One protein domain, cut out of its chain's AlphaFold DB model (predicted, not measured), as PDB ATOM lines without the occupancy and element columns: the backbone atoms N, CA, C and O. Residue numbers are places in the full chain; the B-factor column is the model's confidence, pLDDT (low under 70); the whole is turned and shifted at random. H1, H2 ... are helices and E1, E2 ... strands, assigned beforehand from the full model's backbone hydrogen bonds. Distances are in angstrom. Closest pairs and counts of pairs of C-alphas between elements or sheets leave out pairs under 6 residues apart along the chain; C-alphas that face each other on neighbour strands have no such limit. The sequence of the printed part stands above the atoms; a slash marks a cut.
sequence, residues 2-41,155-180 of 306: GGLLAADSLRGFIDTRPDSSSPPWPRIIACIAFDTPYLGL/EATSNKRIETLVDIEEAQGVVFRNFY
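AT A GLANCE: This is residues 2 to 41 and 155 to 180 of the 306 residues of an uncharacterized protein of Coprinellus micaceus (UniProt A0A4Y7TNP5). Two helices, H1 and H2, steeply tilted to each other, pack on a narrow ribbon of two parallel strands, H1 by E1 and H2 by E2. A loop, residues 16 to 29, reaches round one end. The 66 printed residues run H1, E1, H2, E2, class mixed; the whole is compact, radius of gyration of the C-alphas 11.7 A, and spans 35 by 22 by 18 A.

IN THESE COORDINATES: H1, residues 2 to 15, is 19.9 A long from C-alpha 2 at (196.227, 98.420, 101.565). E1 is residues 30 to 34, 13.3 A. H2, residues 155 to 172, is 25.4 A. E2, residues 175 to 179, is 12.9 A, ending at C-alpha 179 (188.902, 95.330, 111.737).

HOW THE PARTS SIT: E1 and E2 are parallel at 9 degrees; N 31 and O 175 are 2.9 A apart, within hydrogen-bond range. The closest C-alphas of H1 and E1, Gly 3 and Ala 33, are 4.9 A apart; those of H2 and E2, Glu 169 and Val 175, 5.7 A. H1, with residues 7 to 11 alone, and H2, with 161 to 165 alone, only just touch, with 3 pairs of C-alphas within 8 A, the closest Ala 7 and Leu 165 at 7.4 A; their tilt is steep, 54 degrees, the same way. In H1 and H2 every O i to N i+4 pair is within hydrogen-bond range.

THE WHOLE: The C-alphas farthest apart, Ser 21 and Leu 41, are 35.5 A apart. Residues 42 to 154 are not printed; C-alphas 41 and 155 are 8.0 A apart. The link H1 to E1 is long. No printed residue is under 70 in pLDDT.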
ATOM      1  N   GLY A   2     197.101  97.566 102.385       83.19
ATOM      2  CA  GLY A   2     196.227  98.420 101.565       83.19
ATOM      3  C   GLY A   2     195.465  99.499 102.351       83.19
ATOM      4  O   GLY A   2     195.176 100.549 101.794       83.19
ATOM      5  N   GLY A   3     195.220  99.305 103.654       87.88
ATOM      6  CA  GLY A   3     194.576 100.323 104.488       87.88
ATOM      7  C   GLY A   3     195.395 101.610 104.666       87.88
ATOM      8  O   GLY A   3     194.805 102.685 104.733       87.88
ATOM      9  N   LEU A   4     196.735 101.550 104.675       88.44
ATOM     10  CA  LEU A   4     197.565 102.765 104.753       88.44
ATOM     11  C   LEU A   4     197.435 103.587 103.467       88.44
ATOM     12  O   LEU A   4     197.217 104.791 103.519       88.44
ATOM     13  N   LEU A   5     197.459 102.903 102.321       89.00
ATOM     14  CA  LEU A   5     197.194 103.498 101.010       89.00
ATOM     15  C   LEU A   5     195.786 104.094 100.923       89.00
ATOM     16  O   LEU A   5     195.621 105.194 100.403       89.00
ATOM     17  N   ALA A   6     194.776 103.397 101.446       91.44
ATOM     18  CA  ALA A   6     193.403 103.895 101.479       91.44
ATOM     19  C   ALA A   6     193.269 105.157 102.347       91.44
ATOM     20  O   ALA A   6     192.618 106.115 101.936       91.44
ATOM     21  N   ALA A   7     193.927 105.187 103.508       91.06
ATOM     22  CA  ALA A   7     193.967 106.353 104.386       91.06
ATOM     23  C   ALA A   7     194.668 107.556 103.737       91.06
ATOM     24  O   ALA A   7     194.129 108.660 103.763       91.06
ATOM     25  N   ASP A   8     195.827 107.343 103.111       90.81
ATOM     26  CA  ASP A   8     196.554 108.411 102.420       90.81
ATOM     27  C   ASP A   8     195.775 108.930 101.206       90.81
ATOM     28  O   ASP A   8     195.743 110.132 100.953       90.81
ATOM     29  N   SER A   9     195.079 108.041 100.493       91.81
ATOM     30  CA  SER A   9     194.207 108.427  99.380       91.81
ATOM     31  C   SER A   9     193.029 109.270  99.865       91.81
ATOM     32  O   SER A   9     192.748 110.309  99.276       91.81
ATOM     33  N   LEU A  10     192.366 108.865 100.958       91.44
ATOM     34  CA  LEU A  10     191.284 109.639 101.573       91.44
ATOM     35  C   LEU A  10     191.761 111.042 101.959       91.44
ATOM     36  O   LEU A  10     191.108 112.026 101.620       91.44
ATOM     37  N   ARG A  11     192.917 111.134 102.619       91.25
ATOM     38  CA  ARG A  11     193.518 112.420 102.964       91.25
ATOM     39  C   ARG A  11     193.815 113.254 101.716       91.25
ATOM     40  O   ARG A  11     193.458 114.422 101.680       91.25
ATOM     41  N   GLY A  12     194.374 112.654 100.666       90.88
ATOM     42  CA  GLY A  12     194.602 113.335  99.390       90.88
ATOM     43  C   GLY A  12     193.317 113.891  98.768       90.88
ATOM     44  O   GLY A  12     193.299 115.032  98.317       90.88
ATOM     45  N   PHE A  13     192.212 113.141  98.794       89.88
ATOM     46  CA  PHE A  13     190.910 113.637  98.327       89.88
ATOM     47  C   PHE A  13     190.352 114.779  99.174       89.88
ATOM     48  O   PHE A  13     189.584 115.588  98.669       89.88
ATOM     49  N   ILE A  14     190.709 114.841 100.452       89.12
ATOM     50  CA  ILE A  14     190.279 115.889 101.378       89.12
ATOM     51  C   ILE A  14     191.125 117.150 101.208       89.12
ATOM     52  O   ILE A  14     190.563 118.245 101.193       89.12
ATOM     53  N   ASP A  15     192.432 116.989 101.018       88.31
ATOM     54  CA  ASP A  15     193.396 118.079 100.851       88.31
ATOM     55  C   ASP A  15     193.279 118.751  99.469       88.31
ATOM     56  O   ASP A  15     193.566 119.934  99.323       88.31
ATOM     57  N   THR A  16     192.833 118.018  98.444       88.56
ATOM     58  CA  THR A  16     192.677 118.529  97.064       88.56
ATOM     59  C   THR A  16     191.404 119.343  96.835       88.56
ATOM     60  O   THR A  16     191.162 119.815  95.722       88.56
ATOM     61  N   ARG A  17     190.566 119.514  97.859       85.19
ATOM     62  CA  ARG A  17     189.299 120.233  97.708       85.19
ATOM     63  C   ARG A  17     189.518 121.740  97.634       85.19
ATOM     64  O   ARG A  17     190.390 122.264  98.322       85.19
ATOM     65  N   PRO A  18     188.693 122.445  96.842       83.25
ATOM     66  CA  PRO A  18     188.782 123.896  96.727       83.25
ATOM     67  C   PRO A  18     188.362 124.623  98.015       83.25
ATOM     68  O   PRO A  18     188.849 125.718  98.280       83.25
ATOM     69  N   ASP A  19     187.480 124.030  98.823       83.06
ATOM     70  CA  ASP A  19     186.975 124.598 100.069       83.06
ATOM     71  C   ASP A  19     186.786 123.530 101.159       83.06
ATOM     72  O   ASP A  19     186.522 122.357 100.893       83.06
ATOM     73  N   SER A  20     186.902 123.957 102.419       79.50
ATOM     74  CA  SER A  20     186.756 123.076 103.590       79.50
ATOM     75  C   SER A  20     185.299 122.650 103.837       79.50
ATOM     76  O   SER A  20     185.041 121.597 104.422       79.50
ATOM     77  N   SER A  21     184.334 123.450 103.366       79.25
ATOM     78  CA  SER A  21     182.897 123.212 103.542       79.25
ATOM     79  C   SER A  21     182.289 122.220 102.554       79.25
ATOM     80  O   SER A  21     181.238 121.650 102.853       79.25
ATOM     81  N   SER A  22     182.899 121.995 101.386       78.56
ATOM     82  CA  SER A  22     182.323 121.090 100.391       78.56
ATOM     83  C   SER A  22     182.688 119.637 100.662       78.56
ATOM     84  O   SER A  22     183.831 119.334 101.007       78.56
ATOM     85  N   PRO A  23     181.754 118.692 100.456       78.75
ATOM     86  CA  PRO A  23     182.045 117.272 100.604       78.75
ATOM     87  C   PRO A  23     183.134 116.820  99.612       78.75
ATOM     88  O   PRO A  23     183.229 117.378  98.515       78.75
ATOM     89  N   PRO A  24     183.934 115.793  99.952       82.81
ATOM     90  CA  PRO A  24     184.939 115.263  99.043       82.81
ATOM     91  C   PRO A  24     184.276 114.714  97.784       82.81
ATOM     92  O   PRO A  24     183.194 114.121  97.838       82.81
ATOM     93  N   TRP A  25     184.924 114.945  96.642       78.75
ATOM     94  CA  TRP A  25     184.517 114.401  95.355       78.75
ATOM     95  C   TRP A  25     185.624 113.474  94.832       78.75
ATOM     96  O   TRP A  25     186.762 113.925  94.701       78.75
ATOM     97  N   PRO A  26     185.330 112.194  94.527       85.88
ATOM     98  CA  PRO A  26     184.040 111.509  94.679       85.88
ATOM     99  C   PRO A  26     183.579 111.425  96.143       85.88
ATOM    100  O   PRO A  26     184.393 111.488  97.060       85.88
ATOM    101  N   ARG A  27     182.262 111.283  96.369       88.25
ATOM    102  CA  ARG A  27     181.686 111.219  97.723       88.25
ATOM    103  C   ARG A  27     182.145 109.947  98.436       88.25
ATOM    104  O   ARG A  27     181.581 108.875  98.222       88.25
ATOM    105  N   ILE A  28     183.140 110.086  99.304       90.25
ATOM    106  CA  ILE A  28     183.624 109.014 100.174       90.25
ATOM    107  C   ILE A  28     182.820 109.052 101.473       90.25
ATOM    108  O   ILE A  28     182.749 110.087 102.123       90.25
ATOM    109  N   ILE A  29     182.197 107.930 101.833       91.25
ATOM    110  CA  ILE A  29     181.367 107.807 103.048       91.25
ATOM    111  C   ILE A  29     182.078 107.061 104.181       91.25
ATOM    112  O   ILE A  29     181.742 107.240 105.347       91.25
ATOM    113  N   ALA A  30     183.047 106.207 103.843       92.31
ATOM    114  CA  ALA A  30     183.783 105.415 104.813       92.31
ATOM    115  C   ALA A  30     185.141 104.969 104.260       92.31
ATOM    116  O   ALA A  30     185.276 104.694 103.066       92.31
ATOM    117  N   CYS A  31     186.116 104.833 105.155       92.12
ATOM    118  CA  CYS A  31     187.379 104.149 104.917       92.12
ATOM    119  C   CYS A  31     187.442 102.932 105.845       92.12
ATOM    120  O   CYS A  31     187.462 103.065 107.070       92.12
ATOM    121  N   ILE A  32     187.420 101.740 105.247       93.69
ATOM    122  CA  ILE A  32     187.411 100.471 105.971       93.69
ATOM    123  C   ILE A  32     188.686  99.711 105.643       93.69
ATOM    124  O   ILE A  32     189.000  99.479 104.475       93.69
ATOM    125  N   ALA A  33     189.392  99.291 106.683       92.56
ATOM    126  CA  ALA A  33     190.584  98.473 106.570       92.56
ATOM    127  C   ALA A  33     190.433  97.164 107.350       92.56
ATOM    128  O   ALA A  33     189.666  97.062 108.308       92.56
ATOM    129  N   PHE A  34     191.185  96.160 106.910       91.19
ATOM    130  CA  PHE A  34     191.317  94.871 107.578       91.19
ATOM    131  C   PHE A  34     192.790  94.637 107.887       91.19
ATOM    132  O   PHE A  34     193.643  94.883 107.022       91.19
ATOM    133  N   ASP A  35     193.073  94.207 109.117       88.19
ATOM    134  CA  ASP A  35     194.393  93.814 109.616       88.19
ATOM    135  C   ASP A  35     195.511  94.794 109.200       88.19
ATOM    136  O   ASP A  35     196.619  94.408 108.820       88.19
ATOM    137  N   THR A  36     195.212  96.101 109.197       88.56
ATOM    138  CA  THR A  36     196.180  97.132 108.802       88.56
ATOM    139  C   THR A  36     196.844  97.730 110.043       88.56
ATOM    140  O   THR A  36     196.135  98.238 110.909       88.56
ATOM    141  N   PRO A  37     198.185  97.708 110.152       86.19
ATOM    142  CA  PRO A  37     198.894  98.256 111.306       86.19
ATOM    143  C   PRO A  37     198.993  99.786 111.203       86.19
ATOM    144  O   PRO A  37     200.000 100.324 110.752       86.19
ATOM    145  N   TYR A  38     197.938 100.500 111.600       84.56
ATOM    146  CA  TYR A  38     197.958 101.971 111.605       84.56
ATOM    147  C   TYR A  38     198.859 102.571 112.686       84.56
ATOM    148  O   TYR A  38     199.281 103.705 112.525       84.56
ATOM    149  N   LEU A  39     199.158 101.822 113.751       83.50
ATOM    150  CA  LEU A  39     200.025 102.242 114.862       83.50
ATOM    151  C   LEU A  39     201.496 101.829 114.662       83.50
ATOM    152  O   LEU A  39     202.297 101.913 115.584       83.50
ATOM    153  N   GLY A  40     201.851 101.353 113.467       77.19
ATOM    154  CA  GLY A  40     203.192 100.851 113.180       77.19
ATOM    155  C   GLY A  40     203.473  99.459 113.754       77.19
ATOM    156  O   GLY A  40     202.591  98.764 114.270       77.19
ATOM    157  N   LEU A  41     204.719  99.013 113.585       72.31
ATOM    158  CA  LEU A  41     205.208  97.741 114.123       72.31
ATOM    159  C   LEU A  41     205.830  97.947 115.503       72.31
ATOM    160  O   LEU A  41     206.633  98.850 115.709       72.31
ATOM    161  N   GLU A 155     206.650 105.578 113.879       79.75
ATOM    162  CA  GLU A 155     205.542 105.668 114.833       79.75
ATOM    163  C   GLU A 155     204.910 107.067 114.841       79.75
ATOM    164  O   GLU A 155     203.687 107.192 114.882       79.75
ATOM    165  N   ALA A 156     205.718 108.125 114.735       82.25
ATOM    166  CA  ALA A 156     205.228 109.498 114.789       82.25
ATOM    167  C   ALA A 156     204.343 109.820 113.578       82.25
ATOM    168  O   ALA A 156     203.237 110.346 113.730       82.25
ATOM    169  N   THR A 157     204.786 109.447 112.376       83.94
ATOM    170  CA  THR A 157     203.978 109.608 111.157       83.94
ATOM    171  C   THR A 157     202.719 108.742 111.196       83.94
ATOM    172  O   THR A 157     201.657 109.167 110.735       83.94
ATOM    173  N   SER A 158     202.808 107.546 111.780       83.44
ATOM    174  CA  SER A 158     201.681 106.622 111.926       83.44
ATOM    175  C   SER A 158     200.601 107.161 112.873       83.44
ATOM    176  O   SER A 158     199.431 107.214 112.494       83.44
ATOM    177  N   ASN A 159     200.989 107.667 114.046       87.62
ATOM    178  CA  ASN A 159     200.068 108.290 115.003       87.62
ATOM    179  C   ASN A 159     199.411 109.541 114.417       87.62
ATOM    180  O   ASN A 159     198.185 109.645 114.407       87.62
ATOM    181  N   LYS A 160     200.205 110.426 113.804       90.19
ATOM    182  CA  LYS A 160     199.694 111.635 113.145       90.19
ATOM    183  C   LYS A 160     198.672 111.318 112.052       90.19
ATOM    184  O   LYS A 160     197.703 112.054 111.863       90.19
ATOM    185  N   ARG A 161     198.875 110.226 111.308       89.69
ATOM    186  CA  ARG A 161     197.920 109.771 110.289       89.69
ATOM    187  C   ARG A 161     196.587 109.381 110.927       89.69
ATOM    188  O   ARG A 161     195.555 109.770 110.395       89.69
ATOM    189  N   ILE A 162     196.596 108.643 112.039       91.12
ATOM    190  CA  ILE A 162     195.360 108.278 112.751       91.12
ATOM    191  C   ILE A 162     194.653 109.524 113.274       91.12
ATOM    192  O   ILE A 162     193.458 109.656 113.045       91.12
ATOM    193  N   GLU A 163     195.380 110.438 113.916       92.50
ATOM    194  CA  GLU A 163     194.829 111.711 114.404       92.50
ATOM    195  C   GLU A 163     194.130 112.469 113.270       92.50
ATOM    196  O   GLU A 163     192.950 112.783 113.369       92.50
ATOM    197  N   THR A 164     194.805 112.608 112.125       91.38
ATOM    198  CA  THR A 164     194.228 113.262 110.940       91.38
ATOM    199  C   THR A 164     192.952 112.557 110.456       91.38
ATOM    200  O   THR A 164     192.004 113.214 110.038       91.38
ATOM    201  N   LEU A 165     192.899 111.221 110.484       91.38
ATOM    202  CA  LEU A 165     191.704 110.467 110.077       91.38
ATOM    203  C   LEU A 165     190.536 110.645 111.053       91.38
ATOM    204  O   LEU A 165     189.389 110.657 110.611       91.38
ATOM    205  N   VAL A 166     190.818 110.784 112.349       92.56
ATOM    206  CA  VAL A 166     189.804 111.070 113.374       92.56
ATOM    207  C   VAL A 166     189.248 112.480 113.187       92.56
ATOM    208  O   VAL A 166     188.029 112.646 113.162       92.56
ATOM    209  N   ASP A 167     190.115 113.464 112.942       91.75
ATOM    210  CA  ASP A 167     189.703 114.842 112.642       91.75
ATOM    211  C   ASP A 167     188.821 114.896 111.384       91.75
ATOM    212  O   ASP A 167     187.817 115.605 111.320       91.75
ATOM    213  N   ILE A 168     189.174 114.100 110.371       89.94
ATOM    214  CA  ILE A 168     188.390 113.930 109.147       89.94
ATOM    215  C   ILE A 168     187.023 113.298 109.443       89.94
ATOM    216  O   ILE A 168     186.021 113.756 108.894       89.94
ATOM    217  N   GLU A 169     186.954 112.261 110.282       91.38
ATOM    218  CA  GLU A 169     185.683 111.632 110.669       91.38
ATOM    219  C   GLU A 169     184.755 112.648 111.349       91.38
ATOM    220  O   GLU A 169     183.578 112.722 110.991       91.38
ATOM    221  N   GLU A 170     185.286 113.482 112.248       88.50
ATOM    222  CA  GLU A 170     184.520 114.515 112.953       88.50
ATOM    223  C   GLU A 170     184.070 115.654 112.025       88.50
ATOM    224  O   GLU A 170     182.898 116.031 112.024       88.50
ATOM    225  N   ALA A 171     184.972 116.178 111.191       87.19
ATOM    226  CA  ALA A 171     184.681 117.327 110.336       87.19
ATOM    227  C   ALA A 171     183.808 116.981 109.117       87.19
ATOM    228  O   ALA A 171     183.085 117.834 108.604       87.19
ATOM    229  N   GLN A 172     183.911 115.754 108.601       84.31
ATOM    230  CA  GLN A 172     183.341 115.363 107.305       84.31
ATOM    231  C   GLN A 172     182.246 114.298 107.423       84.31
ATOM    232  O   GLN A 172     181.528 114.051 106.452       84.31
ATOM    233  N   GLY A 173     182.154 113.616 108.567       86.19
ATOM    234  CA  GLY A 173     181.282 112.456 108.746       86.19
ATOM    235  C   GLY A 173     181.745 111.208 107.985       86.19
ATOM    236  O   GLY A 173     180.930 110.326 107.710       86.19
ATOM    237  N   VAL A 174     183.026 111.122 107.605       90.12
ATOM    238  CA  VAL A 174     183.586 109.937 106.932       90.12
ATOM    239  C   VAL A 174     183.932 108.885 107.975       90.12
ATOM    240  O   VAL A 174     184.832 109.073 108.783       90.12
ATOM    241  N   VAL A 175     183.258 107.739 107.935       92.00
ATOM    242  CA  VAL A 175     183.438 106.692 108.947       92.00
ATOM    243  C   VAL A 175     184.766 105.955 108.743       92.00
ATOM    244  O   VAL A 175     184.953 105.296 107.718       92.00
ATOM    245  N   PHE A 176     185.672 105.993 109.724       93.38
ATOM    246  CA  PHE A 176     186.937 105.256 109.676       93.38
ATOM    247  C   PHE A 176     186.917 104.022 110.586       93.38
ATOM    248  O   PHE A 176     186.784 104.133 111.804       93.38
ATOM    249  N   ARG A 177     187.051 102.809 110.033       93.56
ATOM    250  CA  ARG A 177     187.054 101.565 110.831       93.56
ATOM    251  C   ARG A 177     188.155 100.617 110.377       93.56
ATOM    252  O   ARG A 177     188.332 100.380 109.185       93.56
ATOM    253  N   ASN A 178     188.851 100.019 111.339       92.12
ATOM    254  CA  ASN A 178     189.836  98.974 111.088       92.12
ATOM    255  C   ASN A 178     189.465  97.713 111.867       92.12
ATOM    256  O   ASN A 178     189.334  97.751 113.091       92.12
ATOM    257  N   PHE A 179     189.279  96.610 111.154       91.56
ATOM    258  CA  PHE A 179     188.902  95.330 111.737       91.56
ATOM    259  C   PHE A 179     190.129  94.441 111.887       91.56
ATOM    260  O   PHE A 179     190.898  94.288 110.939       91.56
ATOM    261  N   TYR A 180     190.275  93.829 113.061       87.31
ATOM    262  CA  TYR A 180     191.361  92.900 113.345       87.31
ATOM    263  C   TYR A 180     190.833  91.492 113.582       87.31
ATOM    264  O   TYR A 180     189.843  91.294 114.294       87.31
TER     265      TYR A 180